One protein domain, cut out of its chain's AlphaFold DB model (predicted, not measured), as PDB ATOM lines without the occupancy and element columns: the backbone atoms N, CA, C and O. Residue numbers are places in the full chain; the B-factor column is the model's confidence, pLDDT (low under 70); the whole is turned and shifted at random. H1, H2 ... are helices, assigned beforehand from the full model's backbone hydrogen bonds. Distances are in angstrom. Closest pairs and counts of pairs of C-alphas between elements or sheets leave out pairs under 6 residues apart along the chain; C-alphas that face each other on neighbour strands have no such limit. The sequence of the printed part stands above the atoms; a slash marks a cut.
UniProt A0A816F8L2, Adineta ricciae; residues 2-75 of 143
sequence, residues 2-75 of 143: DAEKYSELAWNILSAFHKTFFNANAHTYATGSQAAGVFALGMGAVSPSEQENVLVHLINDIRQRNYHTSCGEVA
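Overview. This is residues 2 to 75 of the 143 residues of a protein of Adineta ricciae (UniProt A0A816F8L2). H2 and the longer H3 lie side by side as a helical hairpin in a small body, and the long helix H1 runs out of this body, with its residues 2 to 9 sticking out as a free arm. A looped stretch, residues 22 to 33, joins the arm to this hairpin, and residues 69 to 75 fold back towards H2 after the end of H3. The printed part has 74 residues with three named helices, H1, H2 and H3 in that order, and no named strand; the class is all helix. The whole is only just compact, close to loose, with a radius of gyration of the C-alphas of 13.4 A, and its elongated outline spans 45 by 29 by 17 A.

Arrangement. H1, residues 2 to 21, stands free over residues 2 to 9. After it, residues 22 to 23 pair with residues 28 to 29, antiparallel, in stretches too short to be named strands. H2, residues 34 to 42, and H1 are near each other, with 5 pairs of C-alphas within 10 A and no pair within 8 A, but only just: their closest C-alphas are 8.1 A apart. H3, residues 51 to 64, touches H2, with 8 pairs of C-alphas within 8 A. The closest C-alphas of H2 and H3 are those of Gln 34 and Leu 58, 5.9 A apart. These two helices form a hairpin, running opposite ways at a shallow tilt of 28 degrees, with their centres 10.6 A apart. H1 and H3 are apart. In H1, H2 and H3 every O i to N i+4 pair is within hydrogen-bond range.

Along the chain. H1 runs from Asp 2, C-alpha at (188.378, 146.884, 156.037), to Phe 21, C-alpha at (178.294, 168.562, 141.393), and is 28.0 A from first to last C-alpha. H2 runs from Gln 34 to Gly 42 and is 11.9 A long by the same measure. H3 runs from Gln 51 to Gln 64, 20.0 A from first to last C-alpha, and ends with C-alpha 64 at (179.721, 169.090, 118.403).

Size, cuts and confidence. The two C-alphas farthest apart are those of Asp 2 and Asn 66, at 45.6 A, while those of Asp 2 and Ala 75, the first and last printed residues, are 28.7 A apart. Without residues 2 to 9 the body has 66 residues, spans 37 by 26 by 17 A and has a radius of gyration of 11.6 A. The link from H1 to H2, 12 residues, is long, and the link from H2 to H3, 8 residues, is short. The printed part has no cut. The mean pLDDT of the printed part is 97.1, and no printed residue is under 70.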
ATOM      1  N   ASP A   2     187.875 145.768 156.883       93.81
ATOM      2  CA  ASP A   2     188.378 146.884 156.037       93.81
ATOM      3  C   ASP A   2     187.528 147.121 154.782       93.81
ATOM      4  O   ASP A   2     187.159 148.255 154.487       93.81
ATOM      5  N   ALA A   3     187.150 146.052 154.076       95.44
ATOM      6  CA  ALA A   3     186.345 146.155 152.856       95.44
ATOM      7  C   ALA A   3     185.004 146.881 153.084       95.44
ATOM      8  O   ALA A   3     184.647 147.764 152.311       95.44
ATOM      9  N   GLU A   4     184.291 146.565 154.169       96.62
ATOM     10  CA  GLU A   4     183.028 147.229 154.537       96.62
ATOM     11  C   GLU A   4     183.246 148.713 154.847       96.62
ATOM     12  O   GLU A   4     182.548 149.559 154.294       96.62
ATOM     13  N   LYS A   5     184.269 149.041 155.648       97.44
ATOM     14  CA  LYS A   5     184.622 150.422 156.001       97.44
ATOM     15  C   LYS A   5     184.919 151.269 154.762       97.44
ATOM     16  O   LYS A   5     184.434 152.393 154.652       97.44
ATOM     17  N   TYR A   6     185.722 150.754 153.831       97.38
ATOM     18  CA  TYR A   6     186.056 151.488 152.608       97.38
ATOM     19  C   TYR A   6     184.894 151.534 151.610       97.38
ATOM     20  O   TYR A   6     184.767 152.529 150.902       97.38
ATOM     21  N   SER A   7     184.014 150.529 151.597       96.50
ATOM     22  CA  SER A   7     182.786 150.557 150.789       96.50
ATOM     23  C   SER A   7     181.815 151.629 151.282       96.50
ATOM     24  O   SER A   7     181.290 152.400 150.482       96.50
ATOM     25  N   GLU A   8     181.622 151.733 152.598       97.69
ATOM     26  CA  GLU A   8     180.795 152.778 153.207       97.69
ATOM     27  C   GLU A   8     181.389 154.174 152.965       97.69
ATOM     28  O   GLU A   8     180.677 155.105 152.582       97.69
ATOM     29  N   LEU A   9     182.710 154.325 153.114       97.81
ATOM     30  CA  LEU A   9     183.395 155.581 152.812       97.81
ATOM     31  C   LEU A   9     183.241 155.977 151.337       97.81
ATOM     32  O   LEU A   9     182.922 157.130 151.051       97.81
ATOM     33  N   ALA A  10     183.431 155.036 150.409       97.19
ATOM     34  CA  ALA A  10     183.252 155.282 148.981       97.19
ATOM     35  C   ALA A  10     181.814 155.715 148.674       97.19
ATOM     36  O   ALA A  10     181.613 156.725 148.002       97.19
ATOM     37  N   TRP A  11     180.816 155.024 149.234       96.75
ATOM     38  CA  TRP A  11     179.411 155.393 149.066       96.75
ATOM     39  C   TRP A  11     179.111 156.808 149.581       96.75
ATOM     40  O   TRP A  11     178.452 157.590 148.890       96.75
ATOM     41  N   ASN A  12     179.644 157.174 150.751       97.94
ATOM     42  CA  ASN A  12     179.488 158.513 151.320       97.94
ATOM     43  C   ASN A  12     180.117 159.595 150.426       97.94
ATOM     44  O   ASN A  12     179.497 160.634 150.184       97.94
ATOM     45  N   ILE A  13     181.322 159.345 149.901       98.19
ATOM     46  CA  ILE A  13     182.024 160.272 149.002       98.19
ATOM     47  C   ILE A  13     181.258 160.433 147.687       98.19
ATOM     48  O   ILE A  13     181.016 161.564 147.267       98.19
ATOM     49  N   LEU A  14     180.836 159.334 147.053       97.44
ATOM     50  CA  LEU A  14     180.099 159.373 145.785       97.44
ATOM     51  C   LEU A  14     178.744 160.071 145.942       97.44
ATOM     52  O   LEU A  14     178.374 160.891 145.102       97.44
ATOM     53  N   SER A  15     178.042 159.823 147.049       96.69
ATOM     54  CA  SER A  15     176.773 160.491 147.357       96.69
ATOM     55  C   SER A  15     176.956 161.998 147.558       96.69
ATOM     56  O   SER A  15     176.187 162.799 147.020       96.69
ATOM     57  N   ALA A  16     177.997 162.406 148.292       98.06
ATOM     58  CA  ALA A  16     178.330 163.818 148.475       98.06
ATOM     59  C   ALA A  16     178.763 164.482 147.157       98.06
ATOM     60  O   ALA A  16     178.342 165.606 146.872       98.06
ATOM     61  N   PHE A  17     179.551 163.781 146.337       98.25
ATOM     62  CA  PHE A  17     179.974 164.234 145.015       98.25
ATOM     63  C   PHE A  17     178.769 164.463 144.100       98.25
ATOM     64  O   PHE A  17     178.621 165.560 143.561       98.25
ATOM     65  N   HIS A  18     177.872 163.479 143.978       97.62
ATOM     66  CA  HIS A  18     176.652 163.602 143.180       97.62
ATOM     67  C   HIS A  18     175.821 164.800 143.634       97.62
ATOM     68  O   HIS A  18     175.533 165.685 142.837       97.62
ATOM     69  N   LYS A  19     175.527 164.895 144.935       97.62
ATOM     70  CA  LYS A  19     174.737 166.003 145.488       97.62
ATOM     71  C   LYS A  19     175.350 167.383 145.216       97.62
ATOM     72  O   LYS A  19     174.613 168.349 145.057       97.62
ATOM     73  N   THR A  20     176.677 167.484 145.220       98.06
ATOM     74  CA  THR A  20     177.385 168.768 145.093       98.06
ATOM     75  C   THR A  20     177.553 169.195 143.641       98.06
ATOM     76  O   THR A  20     177.444 170.382 143.339       98.06
ATOM     77  N   PHE A  21     177.850 168.250 142.749       98.31
ATOM     78  CA  PHE A  21     178.294 168.562 141.393       98.31
ATOM     79  C   PHE A  21     177.275 168.233 140.308       98.31
ATOM     80  O   PHE A  21     177.432 168.752 139.205       98.31
ATOM     81  N   PHE A  22     176.263 167.404 140.576       98.56
ATOM     82  CA  PHE A  22     175.252 167.076 139.576       98.56
ATOM     83  C   PHE A  22     174.304 168.256 139.332       98.56
ATOM     84  O   PHE A  22     173.721 168.821 140.258       98.56
ATOM     85  N   ASN A  23     174.122 168.604 138.062       98.12
ATOM     86  CA  ASN A  23     173.167 169.597 137.601       98.12
ATOM     87  C   ASN A  23     172.015 168.893 136.879       98.12
ATOM     88  O   ASN A  23     172.148 168.510 135.718       98.12
ATOM     89  N   ALA A  24     170.871 168.782 137.555       96.38
ATOM     90  CA  ALA A  24     169.690 168.094 137.037       96.38
ATOM     91  C   ALA A  24     169.044 168.773 135.815       96.38
ATOM     92  O   ALA A  24     168.374 168.102 135.045       96.38
ATOM     93  N   ASN A  25     169.244 170.081 135.611       96.50
ATOM     94  CA  ASN A  25     168.677 170.782 134.450       96.50
ATOM     95  C   ASN A  25     169.482 170.522 133.175       96.50
ATOM     96  O   ASN A  25     168.933 170.526 132.079       96.50
ATOM     97  N   ALA A  26     170.799 170.369 133.321       96.62
ATOM     98  CA  ALA A  26     171.706 170.137 132.206       96.62
ATOM     99  C   ALA A  26     172.054 168.651 132.027       96.62
ATOM    100  O   ALA A  26     172.630 168.295 131.009       96.62
ATOM    101  N   HIS A  27     171.736 167.804 133.010       97.62
ATOM    102  CA  HIS A  27     172.197 166.418 133.112       97.62
ATOM    103  C   HIS A  27     173.726 166.303 133.021       97.62
ATOM    104  O   HIS A  27     174.280 165.472 132.306       97.62
ATOM    105  N   THR A  28     174.430 167.169 133.755       98.12
ATOM    106  CA  THR A  28     175.897 167.243 133.740       98.12
ATOM    107  C   THR A  28     176.500 167.311 135.135       98.12
ATOM    108  O   THR A  28     175.791 167.438 136.131       98.12
ATOM    109  N   TYR A  29     177.831 167.239 135.200       98.25
ATOM    110  CA  TYR A  29     178.603 167.421 136.423       98.25
ATOM    111  C   TYR A  29     179.511 168.645 136.340       98.25
ATOM    112  O   TYR A  29     180.162 168.870 135.318       98.25
ATOM    113  N   ALA A  30     179.607 169.394 137.441       96.25
ATOM    114  CA  ALA A  30     180.477 170.558 137.603       96.25
ATOM    115  C   ALA A  30     180.353 171.556 136.434       96.25
ATOM    116  O   ALA A  30     179.343 172.243 136.312       96.25
ATOM    117  N   THR A  31     181.372 171.650 135.574       96.00
ATOM    118  CA  THR A  31     181.400 172.572 134.427       96.00
ATOM    119  C   THR A  31     180.722 172.023 133.170       96.00
ATOM    120  O   THR A  31     180.658 172.725 132.164       96.00
ATOM    121  N   GLY A  32     180.247 170.775 133.194       96.69
ATOM    122  CA  GLY A  32     179.684 170.086 132.032       96.69
ATOM    123  C   GLY A  32     180.711 169.647 130.987       96.69
ATOM    124  O   GLY A  32     180.330 169.339 129.860       96.69
ATOM    125  N   SER A  33     181.997 169.622 131.348       97.94
ATOM    126  CA  SER A  33     183.089 169.179 130.476       97.94
ATOM    127  C   SER A  33     183.109 167.660 130.280       97.94
ATOM    128  O   SER A  33     182.621 166.907 131.127       97.94
ATOM    129  N   GLN A  34     183.764 167.199 129.205       98.06
ATOM    130  CA  GLN A  34     183.967 165.766 128.962       98.06
ATOM    131  C   GLN A  34     184.654 165.086 130.148       98.06
ATOM    132  O   GLN A  34     184.195 164.043 130.597       98.06
ATOM    133  N   ALA A  35     185.692 165.720 130.709       98.12
ATOM    134  CA  ALA A  35     186.420 165.219 131.874       98.12
ATOM    135  C   ALA A  35     185.503 165.017 133.092       98.12
ATOM    136  O   ALA A  35     185.554 163.973 133.739       98.12
ATOM    137  N   ALA A  36     184.629 165.987 133.386       98.00
ATOM    138  CA  ALA A  36     183.681 165.867 134.492       98.00
ATOM    139  C   ALA A  36     182.687 164.716 134.262       98.00
ATOM    140  O   ALA A  36     182.417 163.951 135.188       98.00
ATOM    141  N   GLY A  37     182.188 164.566 133.031       97.94
ATOM    142  CA  GLY A  37     181.281 163.481 132.653       97.94
ATOM    143  C   GLY A  37     181.920 162.098 132.777       97.94
ATOM    144  O   GLY A  37     181.382 161.235 133.470       97.94
ATOM    145  N   VAL A  38     183.092 161.888 132.167       98.00
ATOM    146  CA  VAL A  38     183.756 160.570 132.160       98.00
ATOM    147  C   VAL A  38     184.233 160.157 133.549       98.00
ATOM    148  O   VAL A  38     184.133 158.982 133.887       98.00
ATOM    149  N   PHE A  39     184.672 161.097 134.396       98.00
ATOM    150  CA  PHE A  39     184.996 160.771 135.786       98.00
ATOM    151  C   PHE A  39     183.756 160.434 136.606       98.00
ATOM    152  O   PHE A  39     183.780 159.461 137.357       98.00
ATOM    153  N   ALA A  40     182.667 161.196 136.468       97.94
ATOM    154  CA  ALA A  40     181.433 160.896 137.188       97.94
ATOM    155  C   ALA A  40     180.898 159.501 136.822       97.94
ATOM    156  O   ALA A  40     180.554 158.724 137.716       97.94
ATOM    157  N   LEU A  41     180.887 159.169 135.524       97.88
ATOM    158  CA  LEU A  41     180.504 157.848 135.020       97.88
ATOM    159  C   LEU A  41     181.466 156.759 135.516       97.88
ATOM    160  O   LEU A  41     181.020 155.770 136.091       97.88
ATOM    161  N   GLY A  42     182.776 156.963 135.360       96.38
ATOM    162  CA  GLY A  42     183.797 155.966 135.690       96.38
ATOM    163  C   GLY A  42     183.932 155.659 137.179       96.38
ATOM    164  O   GLY A  42     184.218 154.522 137.543       96.38
ATOM    165  N   MET A  43     183.680 156.638 138.052       95.50
ATOM    166  CA  MET A  43     183.663 156.426 139.505       95.50
ATOM    167  C   MET A  43     182.349 155.810 140.012       95.50
ATOM    168  O   MET A  43     182.253 155.489 141.194       95.50
ATOM    169  N   GLY A  44     181.324 155.677 139.162       95.81
ATOM    170  CA  GLY A  44     179.993 155.234 139.584       95.81
ATOM    171  C   GLY A  44     179.238 156.279 140.414       95.81
ATOM    172  O   GLY A  44     178.387 155.927 141.226       95.81
ATOM    173  N   ALA A  45     179.550 157.567 140.235       97.06
ATOM    174  CA  ALA A  45     178.901 158.664 140.956       97.06
ATOM    175  C   ALA A  45     177.568 159.103 140.324       97.06
ATOM    176  O   ALA A  45     176.873 159.959 140.878       97.06
ATOM    177  N   VAL A  46     177.237 158.589 139.136       97.50
ATOM    178  CA  VAL A  46     175.974 158.870 138.441       97.50
ATOM    179  C   VAL A  46     174.893 157.929 138.932       97.50
ATOM    180  O   VAL A  46     175.077 156.712 138.933       97.50
ATOM    181  N   SER A  47     173.760 158.495 139.356       95.44
ATOM    182  CA  SER A  47     172.601 157.698 139.738       95.44
ATOM    183  C   SER A  47     172.107 156.885 138.533       95.44
ATOM    184  O   SER A  47     172.166 157.375 137.404       95.44
ATOM    185  N   PRO A  48     171.575 155.665 138.737       95.31
ATOM    186  CA  PRO A  48     171.132 154.820 137.627       95.31
ATOM    187  C   PRO A  48     170.122 155.491 136.683       95.31
ATOM    188  O   PRO A  48     170.144 155.232 135.487       95.31
ATOM    189  N   SER A  49     169.269 156.384 137.198       96.31
ATOM    190  CA  SER A  49     168.283 157.116 136.390       96.31
ATOM    191  C   SER A  49     168.885 158.204 135.498       96.31
ATOM    192  O   SER A  49     168.234 158.627 134.552       96.31
ATOM    193  N   GLU A  50     170.101 158.672 135.793       97.69
ATOM    194  CA  GLU A  50     170.748 159.781 135.078       97.69
ATOM    195  C   GLU A  50     171.905 159.330 134.183       97.69
ATOM    196  O   GLU A  50     172.427 160.137 133.416       97.69
ATOM    197  N   GLN A  51     172.310 158.056 134.252       97.19
ATOM    198  CA  GLN A  51     173.432 157.527 133.467       97.19
ATOM    199  C   GLN A  51     173.262 157.781 131.969       97.19
ATOM    200  O   GLN A  51     174.181 158.292 131.332       97.19
ATOM    201  N   GLU A  52     172.079 157.491 131.423       97.75
ATOM    202  CA  GLU A  52     171.790 157.703 130.003       97.75
ATOM    203  C   GLU A  52     171.834 159.189 129.630       97.75
ATOM    204  O   GLU A  52     172.480 159.554 128.651       97.75
ATOM    205  N   ASN A  53     171.237 160.071 130.438       98.19
ATOM    206  CA  ASN A  53     171.224 161.507 130.152       98.19
ATOM    207  C   ASN A  53     172.639 162.109 130.163       98.19
ATOM    208  O   ASN A  53     173.000 162.878 129.270       98.19
ATOM    209  N   VAL A  54     173.460 161.729 131.150       98.44
ATOM    210  CA  VAL A  54     174.857 162.181 131.262       98.44
ATOM    211  C   VAL A  54     175.693 161.660 130.093       98.44
ATOM    212  O   VAL A  54     176.498 162.408 129.531       98.44
ATOM    213  N   LEU A  55     175.490 160.400 129.695       98.38
ATOM    214  CA  LEU A  55     176.153 159.818 128.530       98.38
ATOM    215  C   LEU A  55     175.755 160.554 127.245       98.38
ATOM    216  O   LEU A  55     176.626 160.962 126.483       98.38
ATOM    217  N   VAL A  56     174.459 160.793 127.025       98.25
ATOM    218  CA  VAL A  56     173.957 161.532 125.856       98.25
ATOM    219  C   VAL A  56     174.565 162.932 125.786       98.25
ATOM    220  O   VAL A  56     174.998 163.353 124.711       98.25
ATOM    221  N   HIS A  57     174.657 163.643 126.914       98.12
ATOM    222  CA  HIS A  57     175.329 164.945 126.962       98.12
ATOM    223  C   HIS A  57     176.803 164.844 126.547       98.12
ATOM    224  O   HIS A  57     177.247 165.605 125.686       98.12
ATOM    225  N   LEU A  58     177.548 163.883 127.109       98.25
ATOM    226  CA  LEU A  58     178.957 163.641 126.770       98.25
ATOM    227  C   LEU A  58     179.141 163.376 125.268       98.25
ATOM    228  O   LEU A  58     179.976 164.014 124.627       98.25
ATOM    229  N   ILE A  59     178.347 162.466 124.699       98.44
ATOM    230  CA  ILE A  59     178.434 162.104 123.280       98.44
ATOM    231  C   ILE A  59     178.087 163.292 122.380       98.44
ATOM    232  O   ILE A  59     178.749 163.521 121.364       98.44
ATOM    233  N   ASN A  60     177.077 164.076 122.753       98.25
ATOM    234  CA  ASN A  60     176.697 165.261 121.996       98.25
ATOM    235  C   ASN A  60     177.793 166.333 122.015       98.25
ATOM    236  O   ASN A  60     178.071 166.900 120.959       98.25
ATOM    237  N   ASP A  61     178.453 166.583 123.152       98.12
ATOM    238  CA  ASP A  61     179.591 167.515 123.212       98.12
ATOM    239  C   ASP A  61     180.757 167.040 122.326       98.12
ATOM    240  O   ASP A  61     181.302 167.832 121.557       98.12
ATOM    241  N   ILE A  62     181.089 165.742 122.343       98.31
ATOM    242  CA  ILE A  62     182.144 165.182 121.478       98.31
ATOM    243  C   ILE A  62     181.804 165.381 119.994       98.31
ATOM    244  O   ILE A  62     182.634 165.856 119.218       98.31
ATOM    245  N   ARG A  63     180.564 165.079 119.590       98.19
ATOM    246  CA  ARG A  63     180.106 165.267 118.201       98.19
ATOM    247  C   ARG A  63     180.117 166.735 117.782       98.19
ATOM    248  O   ARG A  63     180.567 167.052 116.684       98.19
ATOM    249  N   GLN A  64     179.678 167.643 118.656       98.00
ATOM    250  CA  GLN A  64     179.721 169.090 118.403       98.00
ATOM    251  C   GLN A  64     181.152 169.619 118.254       98.00
ATOM    252  O   GLN A  64     181.378 170.610 117.562       98.00
ATOM    253  N   ARG A  65     182.127 168.934 118.856       97.38
ATOM    254  CA  ARG A  65     183.560 169.200 118.704       97.38
ATOM    255  C   ARG A  65     184.192 168.440 117.543       97.38
ATOM    256  O   ARG A  65     185.403 168.276 117.548       97.38
ATOM    257  N   ASN A  66     183.417 167.969 116.566       97.31
ATOM    258  CA  ASN A  66     183.935 167.208 115.424       97.31
ATOM    259  C   ASN A  66     184.763 165.979 115.857       97.31
ATOM    260  O   ASN A  66     185.827 165.709 115.309       97.31
ATOM    261  N   TYR A  67     184.283 165.260 116.876       97.75
ATOM    262  CA  TYR A  67     184.935 164.084 117.467       97.75
ATOM    263  C   TYR A  67     186.269 164.364 118.173       97.75
ATOM    264  O   TYR A  67     186.981 163.435 118.542       97.75
ATOM    265  N   HIS A  68     186.607 165.628 118.431       97.19
ATOM    266  CA  HIS A  68     187.765 165.971 119.244       97.19
ATOM    267  C   HIS A  68     187.481 165.825 120.742       97.19
ATOM    268  O   HIS A  68     186.444 166.265 121.259       97.19
ATOM    269  N   THR A  69     188.458 165.277 121.466       95.88
ATOM    270  CA  THR A  69     188.442 165.306 122.928       95.88
ATOM    271  C   THR A  69     188.725 166.716 123.450       95.88
ATOM    272  O   THR A  69     189.548 167.456 122.907       95.88
ATOM    273  N   SER A  70     188.050 167.092 124.535       95.62
ATOM    274  CA  SER A  70     188.405 168.270 125.333       95.62
ATOM    275  C   SER A  70     189.197 167.902 126.591       95.62
ATOM    276  O   SER A  70     189.423 168.764 127.443       95.62
ATOM    277  N   CYS A  71     189.535 166.623 126.773       95.25
ATOM    278  CA  CYS A  71     190.256 166.139 127.941       95.25
ATOM    279  C   CYS A  71     191.750 166.479 127.856       95.25
ATOM    280  O   CYS A  71     192.360 166.474 126.785       95.25
ATOM    281  N   GLY A  72     192.339 166.754 129.019       91.56
ATOM    282  CA  GLY A  72     193.785 166.665 129.217       91.56
ATOM    283  C   GLY A  72     194.196 165.253 129.641       91.56
ATOM    284  O   GLY A  72     193.338 164.386 129.832       91.56
ATOM    285  N   GLU A  73     195.496 165.053 129.861       90.81
ATOM    286  CA  GLU A  73     196.104 163.753 130.197       90.81
ATOM    287  C   GLU A  73     195.396 163.001 131.324       90.81
ATOM    288  O   GLU A  73     195.134 161.812 131.196       90.81
ATOM    289  N   VAL A  74     195.021 163.685 132.408       93.06
ATOM    290  CA  VAL A  74     194.452 163.032 133.599       93.06
ATOM    291  C   VAL A  74     193.124 162.334 133.287       93.06
ATOM    292  O   VAL A  74     192.836 161.267 133.821       93.06
ATOM    293  N   ALA A  75     192.299 162.934 132.425       95.94
ATOM    294  CA  ALA A  75     190.977 162.407 132.085       95.94
ATOM    295  C   ALA A  75     190.986 161.518 130.835       95.94
ATOM    296  O   ALA A  75     190.011 160.807 130.598       95.94
TER     297      ALA A  75